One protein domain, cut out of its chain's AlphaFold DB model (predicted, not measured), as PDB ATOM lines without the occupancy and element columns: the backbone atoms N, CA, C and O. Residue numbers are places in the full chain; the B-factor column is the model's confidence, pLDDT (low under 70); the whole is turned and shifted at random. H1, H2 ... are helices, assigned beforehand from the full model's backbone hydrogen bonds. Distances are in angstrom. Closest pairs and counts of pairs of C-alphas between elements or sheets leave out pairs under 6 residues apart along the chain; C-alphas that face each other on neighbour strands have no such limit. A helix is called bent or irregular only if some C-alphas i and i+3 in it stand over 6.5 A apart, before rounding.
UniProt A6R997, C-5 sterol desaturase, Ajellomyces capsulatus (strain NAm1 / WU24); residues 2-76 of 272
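AT A GLANCE: This is residues 2 to 76 of the 272 residues of the protein "C-5 sterol desaturase" of Ajellomyces capsulatus (strain NAm1 / WU24) (UniProt A6R997). What does the model look like? A long kinked helix, H1, and a shorter one, H2, make an open V joined at its corner by residues 21 to 25, with the very short H3 packed between them and touching both. The long unnamed stretch of residues 37 to 64 leaves the far end of H2, folds back past H3, runs out to the beginning of H1 and returns to H3. What is it made of? The 75 printed residues hold three named helices, H1, H2 and H3 in that order along the chain, and no named strand; the class is all helix, though under half of the residues, 35, are in named elements. How large is it? It is compact, with a radius of gyration of the C-alphas of 11.7 A, and spans 32 by 29 by 18 A.

HOW THE PARTS SIT: What does the longest helix touch? H1, residues 2 to 20, touches H3, residues 65 to 69; their closest C-alphas, those of Asp 14 and Ala 67, are 5.0 A apart. How does the remaining helix stand? H2, residues 26 to 36, touches H3, with the closest C-alphas, those of Ala 26 and Thr 69, 4.7 A apart. H1 and H2 are apart. What do the backbone N and O atoms show? In H2 and H3 every O i to N i+4 pair is within hydrogen-bond range, and in H1 13 of 15 are.

IN THESE COORDINATES: Where does H1 run? It goes from C-alpha 2 at (-31.181, -18.486, -25.143) to C-alpha 20 at (-35.476, -8.002, -44.861), 22.7 A. It has a kink of 59 degrees near residue 9 and is irregular: C-alphas 11 and 14 are 7.2 A apart. Where are the other two? H2 measures 14.8 A from C-alpha 26 to C-alpha 36, and H3 measures 6.6 A from C-alpha 65 to C-alpha 69, the latter at (-27.144, -3.290, -39.467).

THE WHOLE: How far does it reach? The two C-alphas farthest apart, those of Lys 24 and Tyr 58, are 34.6 A apart, while the first and last printed C-alphas, of Asp 2 and Tyr 76, are 13.9 A apart. How are the helices linked? The link from H1 to H2 is tight, with 5 residues, and that from H2 to H3 is long, with 28. The printed part has no cut. Where is confidence low? Residues 37 to 43 have a pLDDT under 70; the mean of the printed part is 84.3.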
ATOM      1  N   ASP A   2     -31.814 -19.762 -24.845       81.25
ATOM      2  CA  ASP A   2     -31.181 -18.486 -25.143       81.25
ATOM      3  C   ASP A   2     -29.880 -18.675 -25.939       81.25
ATOM      4  O   ASP A   2     -29.640 -17.990 -26.928       81.25
ATOM      5  N   VAL A   3     -29.093 -19.698 -25.585       86.69
ATOM      6  CA  VAL A   3     -27.891 -20.097 -26.335       86.69
ATOM      7  C   VAL A   3     -28.233 -20.549 -27.757       86.69
ATOM      8  O   VAL A   3     -27.534 -20.206 -28.707       86.69
ATOM      9  N   ILE A   4     -29.318 -21.312 -27.917       88.56
ATOM     10  CA  ILE A   4     -29.770 -21.779 -29.234       88.56
ATOM     11  C   ILE A   4     -30.159 -20.566 -30.081       88.56
ATOM     12  O   ILE A   4     -29.722 -20.455 -31.224       88.56
ATOM     13  N   LEU A   5     -30.919 -19.631 -29.505       90.06
ATOM     14  CA  LEU A   5     -31.291 -18.393 -30.177       90.06
ATOM     15  C   LEU A   5     -30.053 -17.586 -30.604       90.06
ATOM     16  O   LEU A   5     -29.988 -17.186 -31.760       90.06
ATOM     17  N   GLU A   6     -29.048 -17.420 -29.736       90.06
ATOM     18  CA  GLU A   6     -27.807 -16.695 -30.057       90.06
ATOM     19  C   GLU A   6     -27.027 -17.339 -31.215       90.06
ATOM     20  O   GLU A   6     -26.555 -16.639 -32.118       90.06
ATOM     21  N   VAL A   7     -26.907 -18.671 -31.217       90.94
ATOM     22  CA  VAL A   7     -26.218 -19.417 -32.280       90.94
ATOM     23  C   VAL A   7     -26.941 -19.249 -33.614       90.94
ATOM     24  O   VAL A   7     -26.325 -18.872 -34.610       90.94
ATOM     25  N   PHE A   8     -28.253 -19.483 -33.643       93.19
ATOM     26  CA  PHE A   8     -29.040 -19.370 -34.871       93.19
ATOM     27  C   PHE A   8     -29.144 -17.927 -35.372       93.19
ATOM     28  O   PHE A   8     -29.092 -17.697 -36.582       93.19
ATOM     29  N   ASP A   9     -29.248 -16.955 -34.465       91.81
ATOM     30  CA  ASP A   9     -29.197 -15.536 -34.808       91.81
ATOM     31  C   ASP A   9     -27.889 -15.189 -35.504       91.81
ATOM     32  O   ASP A   9     -27.905 -14.613 -36.589       91.81
ATOM     33  N   THR A  10     -26.768 -15.619 -34.935       90.69
ATOM     34  CA  THR A  10     -25.444 -15.323 -35.486       90.69
ATOM     35  C   THR A  10     -25.209 -15.989 -36.841       90.69
ATOM     36  O   THR A  10     -24.609 -15.375 -37.721       90.69
ATOM     37  N   LEU A  11     -25.677 -17.227 -37.032       91.56
ATOM     38  CA  LEU A  11     -25.404 -17.995 -38.250       91.56
ATOM     39  C   LEU A  11     -26.376 -17.700 -39.400       91.56
ATOM     40  O   LEU A  11     -25.982 -17.777 -40.562       91.56
ATOM     41  N   ILE A  12     -27.647 -17.420 -39.098       93.75
ATOM     42  CA  ILE A  12     -28.718 -17.393 -40.106       93.75
ATOM     43  C   ILE A  12     -29.563 -16.125 -39.980       93.75
ATOM     44  O   ILE A  12     -29.721 -15.385 -40.957       93.75
ATOM     45  N   PHE A  13     -30.143 -15.874 -38.804       94.12
ATOM     46  CA  PHE A  13     -31.236 -14.907 -38.717       94.12
ATOM     47  C   PHE A  13     -30.778 -13.450 -38.753       94.12
ATOM     48  O   PHE A  13     -31.508 -12.623 -39.289       94.12
ATOM     49  N   ASP A  14     -29.580 -13.106 -38.283       92.38
ATOM     50  CA  ASP A  14     -29.064 -11.742 -38.432       92.38
ATOM     51  C   ASP A  14     -29.014 -11.316 -39.895       92.38
ATOM     52  O   ASP A  14     -29.501 -10.243 -40.247       92.38
ATOM     53  N   TYR A  15     -28.465 -12.176 -40.756       92.69
ATOM     54  CA  TYR A  15     -28.408 -11.923 -42.190       92.69
ATOM     55  C   TYR A  15     -29.816 -11.814 -42.784       92.69
ATOM     56  O   TYR A  15     -30.100 -10.891 -43.550       92.69
ATOM     57  N   PHE A  16     -30.716 -12.722 -42.393       94.06
ATOM     58  CA  PHE A  16     -32.112 -12.691 -42.822       94.06
ATOM     59  C   PHE A  16     -32.798 -11.363 -42.461       94.06
ATOM     60  O   PHE A  16     -33.372 -10.713 -43.336       94.06
ATOM     61  N   TYR A  17     -32.699 -10.919 -41.206       93.81
ATOM     62  CA  TYR A  17     -33.331  -9.682 -40.743       93.81
ATOM     63  C   TYR A  17     -32.668  -8.428 -41.300       93.81
ATOM     64  O   TYR A  17     -33.380  -7.501 -41.678       93.81
ATOM     65  N   ALA A  18     -31.341  -8.402 -41.423       91.00
ATOM     66  CA  ALA A  18     -30.641  -7.285 -42.050       91.00
ATOM     67  C   ALA A  18     -31.034  -7.125 -43.524       91.00
ATOM     68  O   ALA A  18     -31.181  -6.001 -43.999       91.00
ATOM     69  N   LYS A  19     -31.256  -8.234 -44.240       92.06
ATOM     70  CA  LYS A  19     -31.721  -8.205 -45.632       92.06
ATOM     71  C   LYS A  19     -33.192  -7.811 -45.753       92.06
ATOM     72  O   LYS A  19     -33.545  -7.078 -46.672       92.06
ATOM     73  N   LEU A  20     -34.043  -8.300 -44.852       92.19
ATOM     74  CA  LEU A  20     -35.476  -8.002 -44.861       92.19
ATOM     75  C   LEU A  20     -35.766  -6.558 -44.432       92.19
ATOM     76  O   LEU A  20     -36.634  -5.906 -45.000       92.19
ATOM     77  N   SER A  21     -35.041  -6.071 -43.426       89.69
ATOM     78  CA  SER A  21     -35.276  -4.781 -42.786       89.69
ATOM     79  C   SER A  21     -33.950  -4.119 -42.408       89.69
ATOM     80  O   SER A  21     -33.598  -4.000 -41.232       89.69
ATOM     81  N   SER A  22     -33.200  -3.669 -43.416       90.81
ATOM     82  CA  SER A  22     -31.947  -2.930 -43.214       90.81
ATOM     83  C   SER A  22     -32.197  -1.598 -42.503       90.81
ATOM     84  O   SER A  22     -33.148  -0.876 -42.809       90.81
ATOM     85  N   ALA A  23     -31.323  -1.235 -41.568       89.50
ATOM     86  CA  ALA A  23     -31.342   0.077 -40.935       89.50
ATOM     87  C   ALA A  23     -31.005   1.190 -41.939       89.50
ATOM     88  O   ALA A  23     -30.216   0.989 -42.864       89.50
ATOM     89  N   LYS A  24     -31.561   2.389 -41.717       87.31
ATOM     90  CA  LYS A  24     -31.277   3.579 -42.542       87.31
ATOM     91  C   LYS A  24     -29.788   3.942 -42.528       87.31
ATOM     92  O   LYS A  24     -29.230   4.275 -43.565       87.31
ATOM     93  N   ASP A  25     -29.143   3.768 -41.377       86.00
ATOM     94  CA  ASP A  25     -27.723   4.075 -41.171       86.00
ATOM     95  C   ASP A  25     -26.806   2.850 -41.355       86.00
ATOM     96  O   ASP A  25     -25.665   2.848 -40.891       86.00
ATOM     97  N   ALA A  26     -27.278   1.782 -42.014       86.31
ATOM     98  CA  ALA A  26     -26.542   0.520 -42.143       86.31
ATOM     99  C   ALA A  26     -25.153   0.679 -42.790       86.31
ATOM    100  O   ALA A  26     -24.195   0.035 -42.356       86.31
ATOM    101  N   SER A  27     -25.010   1.559 -43.786       85.88
ATOM    102  CA  SER A  27     -23.722   1.844 -44.439       85.88
ATOM    103  C   SER A  27     -22.731   2.524 -43.486       85.88
ATOM    104  O   SER A  27     -21.570   2.119 -43.400       85.88
ATOM    105  N   ALA A  28     -23.199   3.500 -42.704       86.38
ATOM    106  CA  ALA A  28     -22.400   4.186 -41.692       86.38
ATOM    107  C   ALA A  28     -22.014   3.251 -40.535       86.38
ATOM    108  O   ALA A  28     -20.898   3.317 -40.023       86.38
ATOM    109  N   ILE A  29     -22.914   2.354 -40.124       85.50
ATOM    110  CA  ILE A  29     -22.630   1.308 -39.131       85.50
ATOM    111  C   ILE A  29     -21.567   0.347 -39.665       85.50
ATOM    112  O   ILE A  29     -20.598   0.081 -38.965       85.50
ATOM    113  N   SER A  30     -21.683  -0.098 -40.917       85.56
ATOM    114  CA  SER A  30     -20.719  -1.032 -41.511       85.56
ATOM    115  C   SER A  30     -19.312  -0.437 -41.611       85.56
ATOM    116  O   SER A  30     -18.327  -1.095 -41.285       85.56
ATOM    117  N   SER A  31     -19.216   0.839 -41.996       84.19
ATOM    118  CA  SER A  31     -17.945   1.572 -42.028       84.19
ATOM    119  C   SER A  31     -17.313   1.686 -40.633       84.19
ATOM    120  O   SER A  31     -16.135   1.378 -40.449       84.19
ATOM    121  N   ARG A  32     -18.111   2.037 -39.612       85.38
ATOM    122  CA  ARG A  32     -17.653   2.089 -38.213       85.38
ATOM    123  C   ARG A  32     -17.239   0.717 -37.678       85.38
ATOM    124  O   ARG A  32     -16.256   0.641 -36.951       85.38
ATOM    125  N   PHE A  33     -17.952  -0.346 -38.048       83.19
ATOM    126  CA  PHE A  33     -17.638  -1.716 -37.641       83.19
ATOM    127  C   PHE A  33     -16.274  -2.162 -38.178       83.19
ATOM    128  O   PHE A  33     -15.446  -2.644 -37.413       83.19
ATOM    129  N   ASN A  34     -15.993  -1.917 -39.462       79.31
ATOM    130  CA  ASN A  34     -14.696  -2.244 -40.063       79.31
ATOM    131  C   ASN A  34     -13.536  -1.500 -39.382       79.31
ATOM    132  O   ASN A  34     -12.484  -2.088 -39.151       79.31
ATOM    133  N   ASN A  35     -13.745  -0.238 -38.998       75.81
ATOM    134  CA  ASN A  35     -12.759   0.531 -38.235       75.81
ATOM    135  C   ASN A  35     -12.606   0.012 -36.791       75.81
ATOM    136  O   ASN A  35     -11.516   0.068 -36.229       75.81
ATOM    137  N   SER A  36     -13.684  -0.522 -36.207       71.31
ATOM    138  CA  SER A  36     -13.709  -1.096 -34.859       71.31
ATOM    139  C   SER A  36     -12.989  -2.439 -34.754       71.31
ATOM    140  O   SER A  36     -12.605  -2.793 -33.651       71.31
ATOM    141  N   LEU A  37     -12.760  -3.183 -35.841       67.44
ATOM    142  CA  LEU A  37     -11.999  -4.444 -35.785       67.44
ATOM    143  C   LEU A  37     -10.530  -4.243 -35.360       67.44
ATOM    144  O   LEU A  37      -9.881  -5.198 -34.941       67.44
ATOM    145  N   ASN A  38     -10.029  -3.004 -35.422       62.78
ATOM    146  CA  ASN A  38      -8.701  -2.624 -34.936       62.78
ATOM    147  C   ASN A  38      -8.678  -2.247 -33.443       62.78
ATOM    148  O   ASN A  38      -7.603  -2.192 -32.849       62.78
ATOM    149  N   GLU A  39      -9.837  -2.010 -32.820       60.25
ATOM    150  CA  GLU A  39      -9.958  -1.777 -31.381       60.25
ATOM    151  C   GLU A  39     -10.666  -2.975 -30.739       60.25
ATOM    152  O   GLU A  39     -11.806  -3.284 -31.065       60.25
ATOM    153  N   THR A  40     -10.039  -3.659 -29.781       56.53
ATOM    154  CA  THR A  40     -10.683  -4.712 -28.966       56.53
ATOM    155  C   THR A  40     -11.734  -4.127 -28.009       56.53
ATOM    156  O   THR A  40     -11.622  -4.239 -26.789       56.53
ATOM    157  N   LYS A  41     -12.759  -3.465 -28.548       57.50
ATOM    158  CA  LYS A  41     -13.929  -2.971 -27.824       57.50
ATOM    159  C   LYS A  41     -15.132  -3.821 -28.196       57.50
ATOM    160  O   LYS A  41     -15.554  -3.869 -29.345       57.50
ATOM    161  N   TYR A  42     -15.695  -4.472 -27.186       57.69
ATOM    162  CA  TYR A  42     -16.915  -5.270 -27.305       57.69
ATOM    163  C   TYR A  42     -18.197  -4.413 -27.233       57.69
ATOM    164  O   TYR A  42     -19.288  -4.939 -27.431       57.69
ATOM    165  N   ASP A  43     -18.063  -3.097 -27.024       68.50
ATOM    166  CA  ASP A  43     -19.159  -2.122 -26.903       68.50
ATOM    167  C   ASP A  43     -19.495  -1.438 -28.241       68.50
ATOM    168  O   ASP A  43     -19.648  -0.217 -28.330       68.50
ATOM    169  N   PHE A  44     -19.580  -2.211 -29.327       80.56
ATOM    170  CA  PHE A  44     -20.046  -1.668 -30.601       80.56
ATOM    171  C   PHE A  44     -21.566  -1.461 -30.560       80.56
ATOM    172  O   PHE A  44     -22.327  -2.408 -30.354       80.56
ATOM    173  N   VAL A  45     -22.007  -0.217 -30.770       84.00
ATOM    174  CA  VAL A  45     -23.428   0.153 -30.786       84.00
ATOM    175  C   VAL A  45     -23.970   0.053 -32.212       84.00
ATOM    176  O   VAL A  45     -23.561   0.801 -33.105       84.00
ATOM    177  N   GLY A  46     -24.903  -0.870 -32.418       83.75
ATOM    178  CA  GLY A  46     -25.602  -1.067 -33.684       83.75
ATOM    179  C   GLY A  46     -26.817  -0.166 -33.873       83.75
ATOM    180  O   GLY A  46     -27.128   0.720 -33.075       83.75
ATOM    181  N   ALA A  47     -27.540  -0.422 -34.960       83.75
ATOM    182  CA  ALA A  47     -28.820   0.200 -35.246       83.75
ATOM    183  C   ALA A  47     -29.804  -0.002 -34.084       83.75
ATOM    184  O   ALA A  47     -29.828  -1.048 -33.436       83.75
ATOM    185  N   GLY A  48     -30.605   1.029 -33.801       80.94
ATOM    186  CA  GLY A  48     -31.566   0.999 -32.696       80.94
ATOM    187  C   GLY A  48     -30.934   1.000 -31.298       80.94
ATOM    188  O   GLY A  48     -31.647   0.760 -30.333       80.94
ATOM    189  N   GLY A  49     -29.628   1.268 -31.175       83.06
ATOM    190  CA  GLY A  49     -28.929   1.265 -29.887       83.06
ATOM    191  C   GLY A  49     -28.565  -0.133 -29.383       83.06
ATOM    192  O   GLY A  49     -28.252  -0.289 -28.208       83.06
ATOM    193  N   TYR A  50     -28.607  -1.145 -30.253       85.88
ATOM    194  CA  TYR A  50     -28.273  -2.518 -29.891       85.88
ATOM    195  C   TYR A  50     -26.816  -2.645 -29.432       85.88
ATOM    196  O   TYR A  50     -25.899  -2.253 -30.156       85.88
ATOM    197  N   VAL A  51     -26.612  -3.251 -28.263       85.69
ATOM    198  CA  VAL A  51     -25.294  -3.602 -27.722       85.69
ATOM    199  C   VAL A  51     -25.273  -5.099 -27.452       85.69
ATOM    200  O   VAL A  51     -26.204  -5.645 -26.857       85.69
ATOM    201  N   TYR A  52     -24.219  -5.773 -27.910       85.12
ATOM    202  CA  TYR A  52     -24.086  -7.210 -27.716       85.12
ATOM    203  C   TYR A  52     -23.865  -7.539 -26.239       85.12
ATOM    204  O   TYR A  52     -22.944  -7.034 -25.601       85.12
ATOM    205  N   GLN A  53     -24.699  -8.434 -25.719       83.25
ATOM    206  CA  GLN A  53     -24.548  -9.015 -24.395       83.25
ATOM    207  C   GLN A  53     -24.467 -10.535 -24.556       83.25
ATOM    208  O   GLN A  53     -25.385 -11.119 -25.136       83.25
ATOM    209  N   PRO A  54     -23.385 -11.181 -24.082       82.06
ATOM    210  CA  PRO A  54     -23.282 -12.631 -24.119       82.06
ATOM    211  C   PRO A  54     -24.408 -13.270 -23.318       82.06
ATOM    212  O   PRO A  54     -24.656 -12.890 -22.173       82.06
ATOM    213  N   THR A  55     -25.044 -14.283 -23.893       81.00
ATOM    214  CA  THR A  55     -26.143 -14.992 -23.229       81.00
ATOM    215  C   THR A  55     -25.645 -15.966 -22.158       81.00
ATOM    216  O   THR A  55     -26.384 -16.357 -21.259       81.00
ATOM    217  N   THR A  56     -24.378 -16.380 -22.237       79.88
ATOM    218  CA  THR A  56     -23.763 -17.341 -21.317       79.88
ATOM    219  C   THR A  56     -22.417 -16.845 -20.805       79.88
ATOM    220  O   THR A  56     -21.682 -16.132 -21.486       79.88
ATOM    221  N   THR A  57     -22.081 -17.237 -19.576       80.06
ATOM    222  CA  THR A  57     -20.777 -16.966 -18.957       80.06
ATOM    223  C   THR A  57     -19.681 -17.898 -19.474       80.06
ATOM    224  O   THR A  57     -18.503 -17.573 -19.344       80.06
ATOM    225  N   TYR A  58     -20.049 -19.042 -20.063       77.00
ATOM    226  CA  TYR A  58     -19.106 -20.099 -20.442       77.00
ATOM    227  C   TYR A  58     -18.438 -19.880 -21.802       77.00
ATOM    228  O   TYR A  58     -17.291 -20.275 -21.987       77.00
ATOM    229  N   PHE A  59     -19.129 -19.259 -22.759       81.44
ATOM    230  CA  PHE A  59     -18.555 -18.925 -24.061       81.44
ATOM    231  C   PHE A  59     -19.187 -17.660 -24.638       81.44
ATOM    232  O   PHE A  59     -20.311 -17.301 -24.305       81.44
ATOM    233  N   LYS A  60     -18.450 -16.972 -25.510       82.06
ATOM    234  CA  LYS A  60     -18.920 -15.767 -26.198       82.06
ATOM    235  C   LYS A  60     -18.938 -16.044 -27.688       82.06
ATOM    236  O   LYS A  60     -17.911 -16.445 -28.238       82.06
ATOM    237  N   LEU A  61     -20.078 -15.831 -28.329       82.62
ATOM    238  CA  LEU A  61     -20.198 -15.948 -29.772       82.62
ATOM    239  C   LEU A  61     -20.210 -14.545 -30.371       82.62
ATOM    240  O   LEU A  61     -21.134 -13.773 -30.135       82.62
ATOM    241  N   GLN A  62     -19.169 -14.198 -31.130       81.88
ATOM    242  CA  GLN A  62     -19.118 -12.881 -31.759       81.88
ATOM    243  C   GLN A  62     -20.296 -12.722 -32.732       81.88
ATOM    244  O   GLN A  62     -20.446 -13.546 -33.639       81.88
ATOM    245  N   PRO A  63     -21.136 -11.687 -32.559       83.00
ATOM    246  CA  PRO A  63     -22.242 -11.432 -33.465       83.00
ATOM    247  C   PRO A  63     -21.719 -11.007 -34.837       83.00
ATOM    248  O   PRO A  63     -20.675 -10.364 -34.967       83.00
ATOM    249  N   SER A  64     -22.476 -11.348 -35.874       85.19
ATOM    250  CA  SER A  64     -22.171 -10.906 -37.231       85.19
ATOM    251  C   SER A  64     -22.387  -9.392 -37.372       85.19
ATOM    252  O   SER A  64     -23.168  -8.793 -36.631       85.19
ATOM    253  N   ILE A  65     -21.773  -8.764 -38.382       86.62
ATOM    254  CA  ILE A  65     -22.041  -7.352 -38.718       86.62
ATOM    255  C   ILE A  65     -23.542  -7.085 -38.931       86.62
ATOM    256  O   ILE A  65     -24.050  -6.017 -38.587       86.62
ATOM    257  N   TYR A  66     -24.268  -8.092 -39.425       89.50
ATOM    258  CA  TYR A  66     -25.697  -8.023 -39.705       89.50
ATOM    259  C   TYR A  66     -26.553  -7.848 -38.445       89.50
ATOM    260  O   TYR A  66     -27.615  -7.225 -38.520       89.50
ATOM    261  N   ALA A  67     -26.069  -8.297 -37.278       88.12
ATOM    262  CA  ALA A  67     -26.716  -8.035 -35.991       88.12
ATOM    263  C   ALA A  67     -26.862  -6.530 -35.725       88.12
ATOM    264  O   ALA A  67     -27.831  -6.090 -35.112       88.12
ATOM    265  N   TYR A  68     -25.901  -5.741 -36.212       89.31
ATOM    266  CA  TYR A  68     -25.827  -4.307 -35.979       89.31
ATOM    267  C   TYR A  68     -26.440  -3.477 -37.107       89.31
ATOM    268  O   TYR A  68     -26.765  -2.315 -36.887       89.31
ATOM    269  N   THR A  69     -26.596  -4.026 -38.313       90.06
ATOM    270  CA  THR A  69     -27.144  -3.290 -39.467       90.06
ATOM    271  C   THR A  69     -28.638  -3.520 -39.685       90.06
ATOM    272  O   THR A  69     -29.236  -2.856 -40.530       90.06
ATOM    273  N   SER A  70     -29.254  -4.452 -38.959       91.12
ATOM    274  CA  SER A  70     -30.702  -4.670 -38.975       91.12
ATOM    275  C   SER A  70     -31.437  -3.551 -38.231       91.12
ATOM    276  O   SER A  70     -31.063  -3.178 -37.125       91.12
ATOM    277  N   SER A  71     -32.528  -3.039 -38.802       90.44
ATOM    278  CA  SER A  71     -33.440  -2.117 -38.095       90.44
ATOM    279  C   SER A  71     -34.209  -2.792 -36.954       90.44
ATOM    280  O   SER A  71     -34.719  -2.104 -36.074       90.44
ATOM    281  N   LEU A  72     -34.290  -4.127 -36.970       90.75
ATOM    282  CA  LEU A  72     -34.864  -4.946 -35.908       90.75
ATOM    283  C   LEU A  72     -33.714  -5.520 -35.068       90.75
ATOM    284  O   LEU A  72     -33.071  -6.475 -35.523       90.75
ATOM    285  N   PRO A  73     -33.426  -4.948 -33.886       89.38
ATOM    286  CA  PRO A  73     -32.325  -5.401 -33.046       89.38
ATOM    287  C   PRO A  73     -32.658  -6.738 -32.365       89.38
ATOM    288  O   PRO A  73     -33.822  -7.151 -32.311       89.38
ATOM    289  N   ARG A  74     -31.642  -7.461 -31.867       89.19
ATOM    290  CA  ARG A  74     -31.829  -8.840 -31.370       89.19
ATOM    291  C   ARG A  74     -32.731  -8.958 -30.138       89.19
ATOM    292  O   ARG A  74     -33.338 -10.005 -29.922       89.19
ATOM    293  N   ASP A  75     -32.832  -7.901 -29.349       87.94
ATOM    294  CA  ASP A  75     -33.673  -7.770 -28.157       87.94
ATOM    295  C   ASP A  75     -35.147  -7.459 -28.481       87.94
ATOM    296  O   ASP A  75     -36.017  -7.541 -27.597       87.94
ATOM    297  N   TYR A  76     -35.456  -7.163 -29.749       91.38
ATOM    298  CA  TYR A  76     -36.810  -6.884 -30.206       91.38
ATOM    299  C   TYR A  76     -37.716  -8.112 -30.076       91.38
ATOM    300  O   TYR A  76     -37.459  -9.176 -30.645       91.38
TER     301      TYR A  76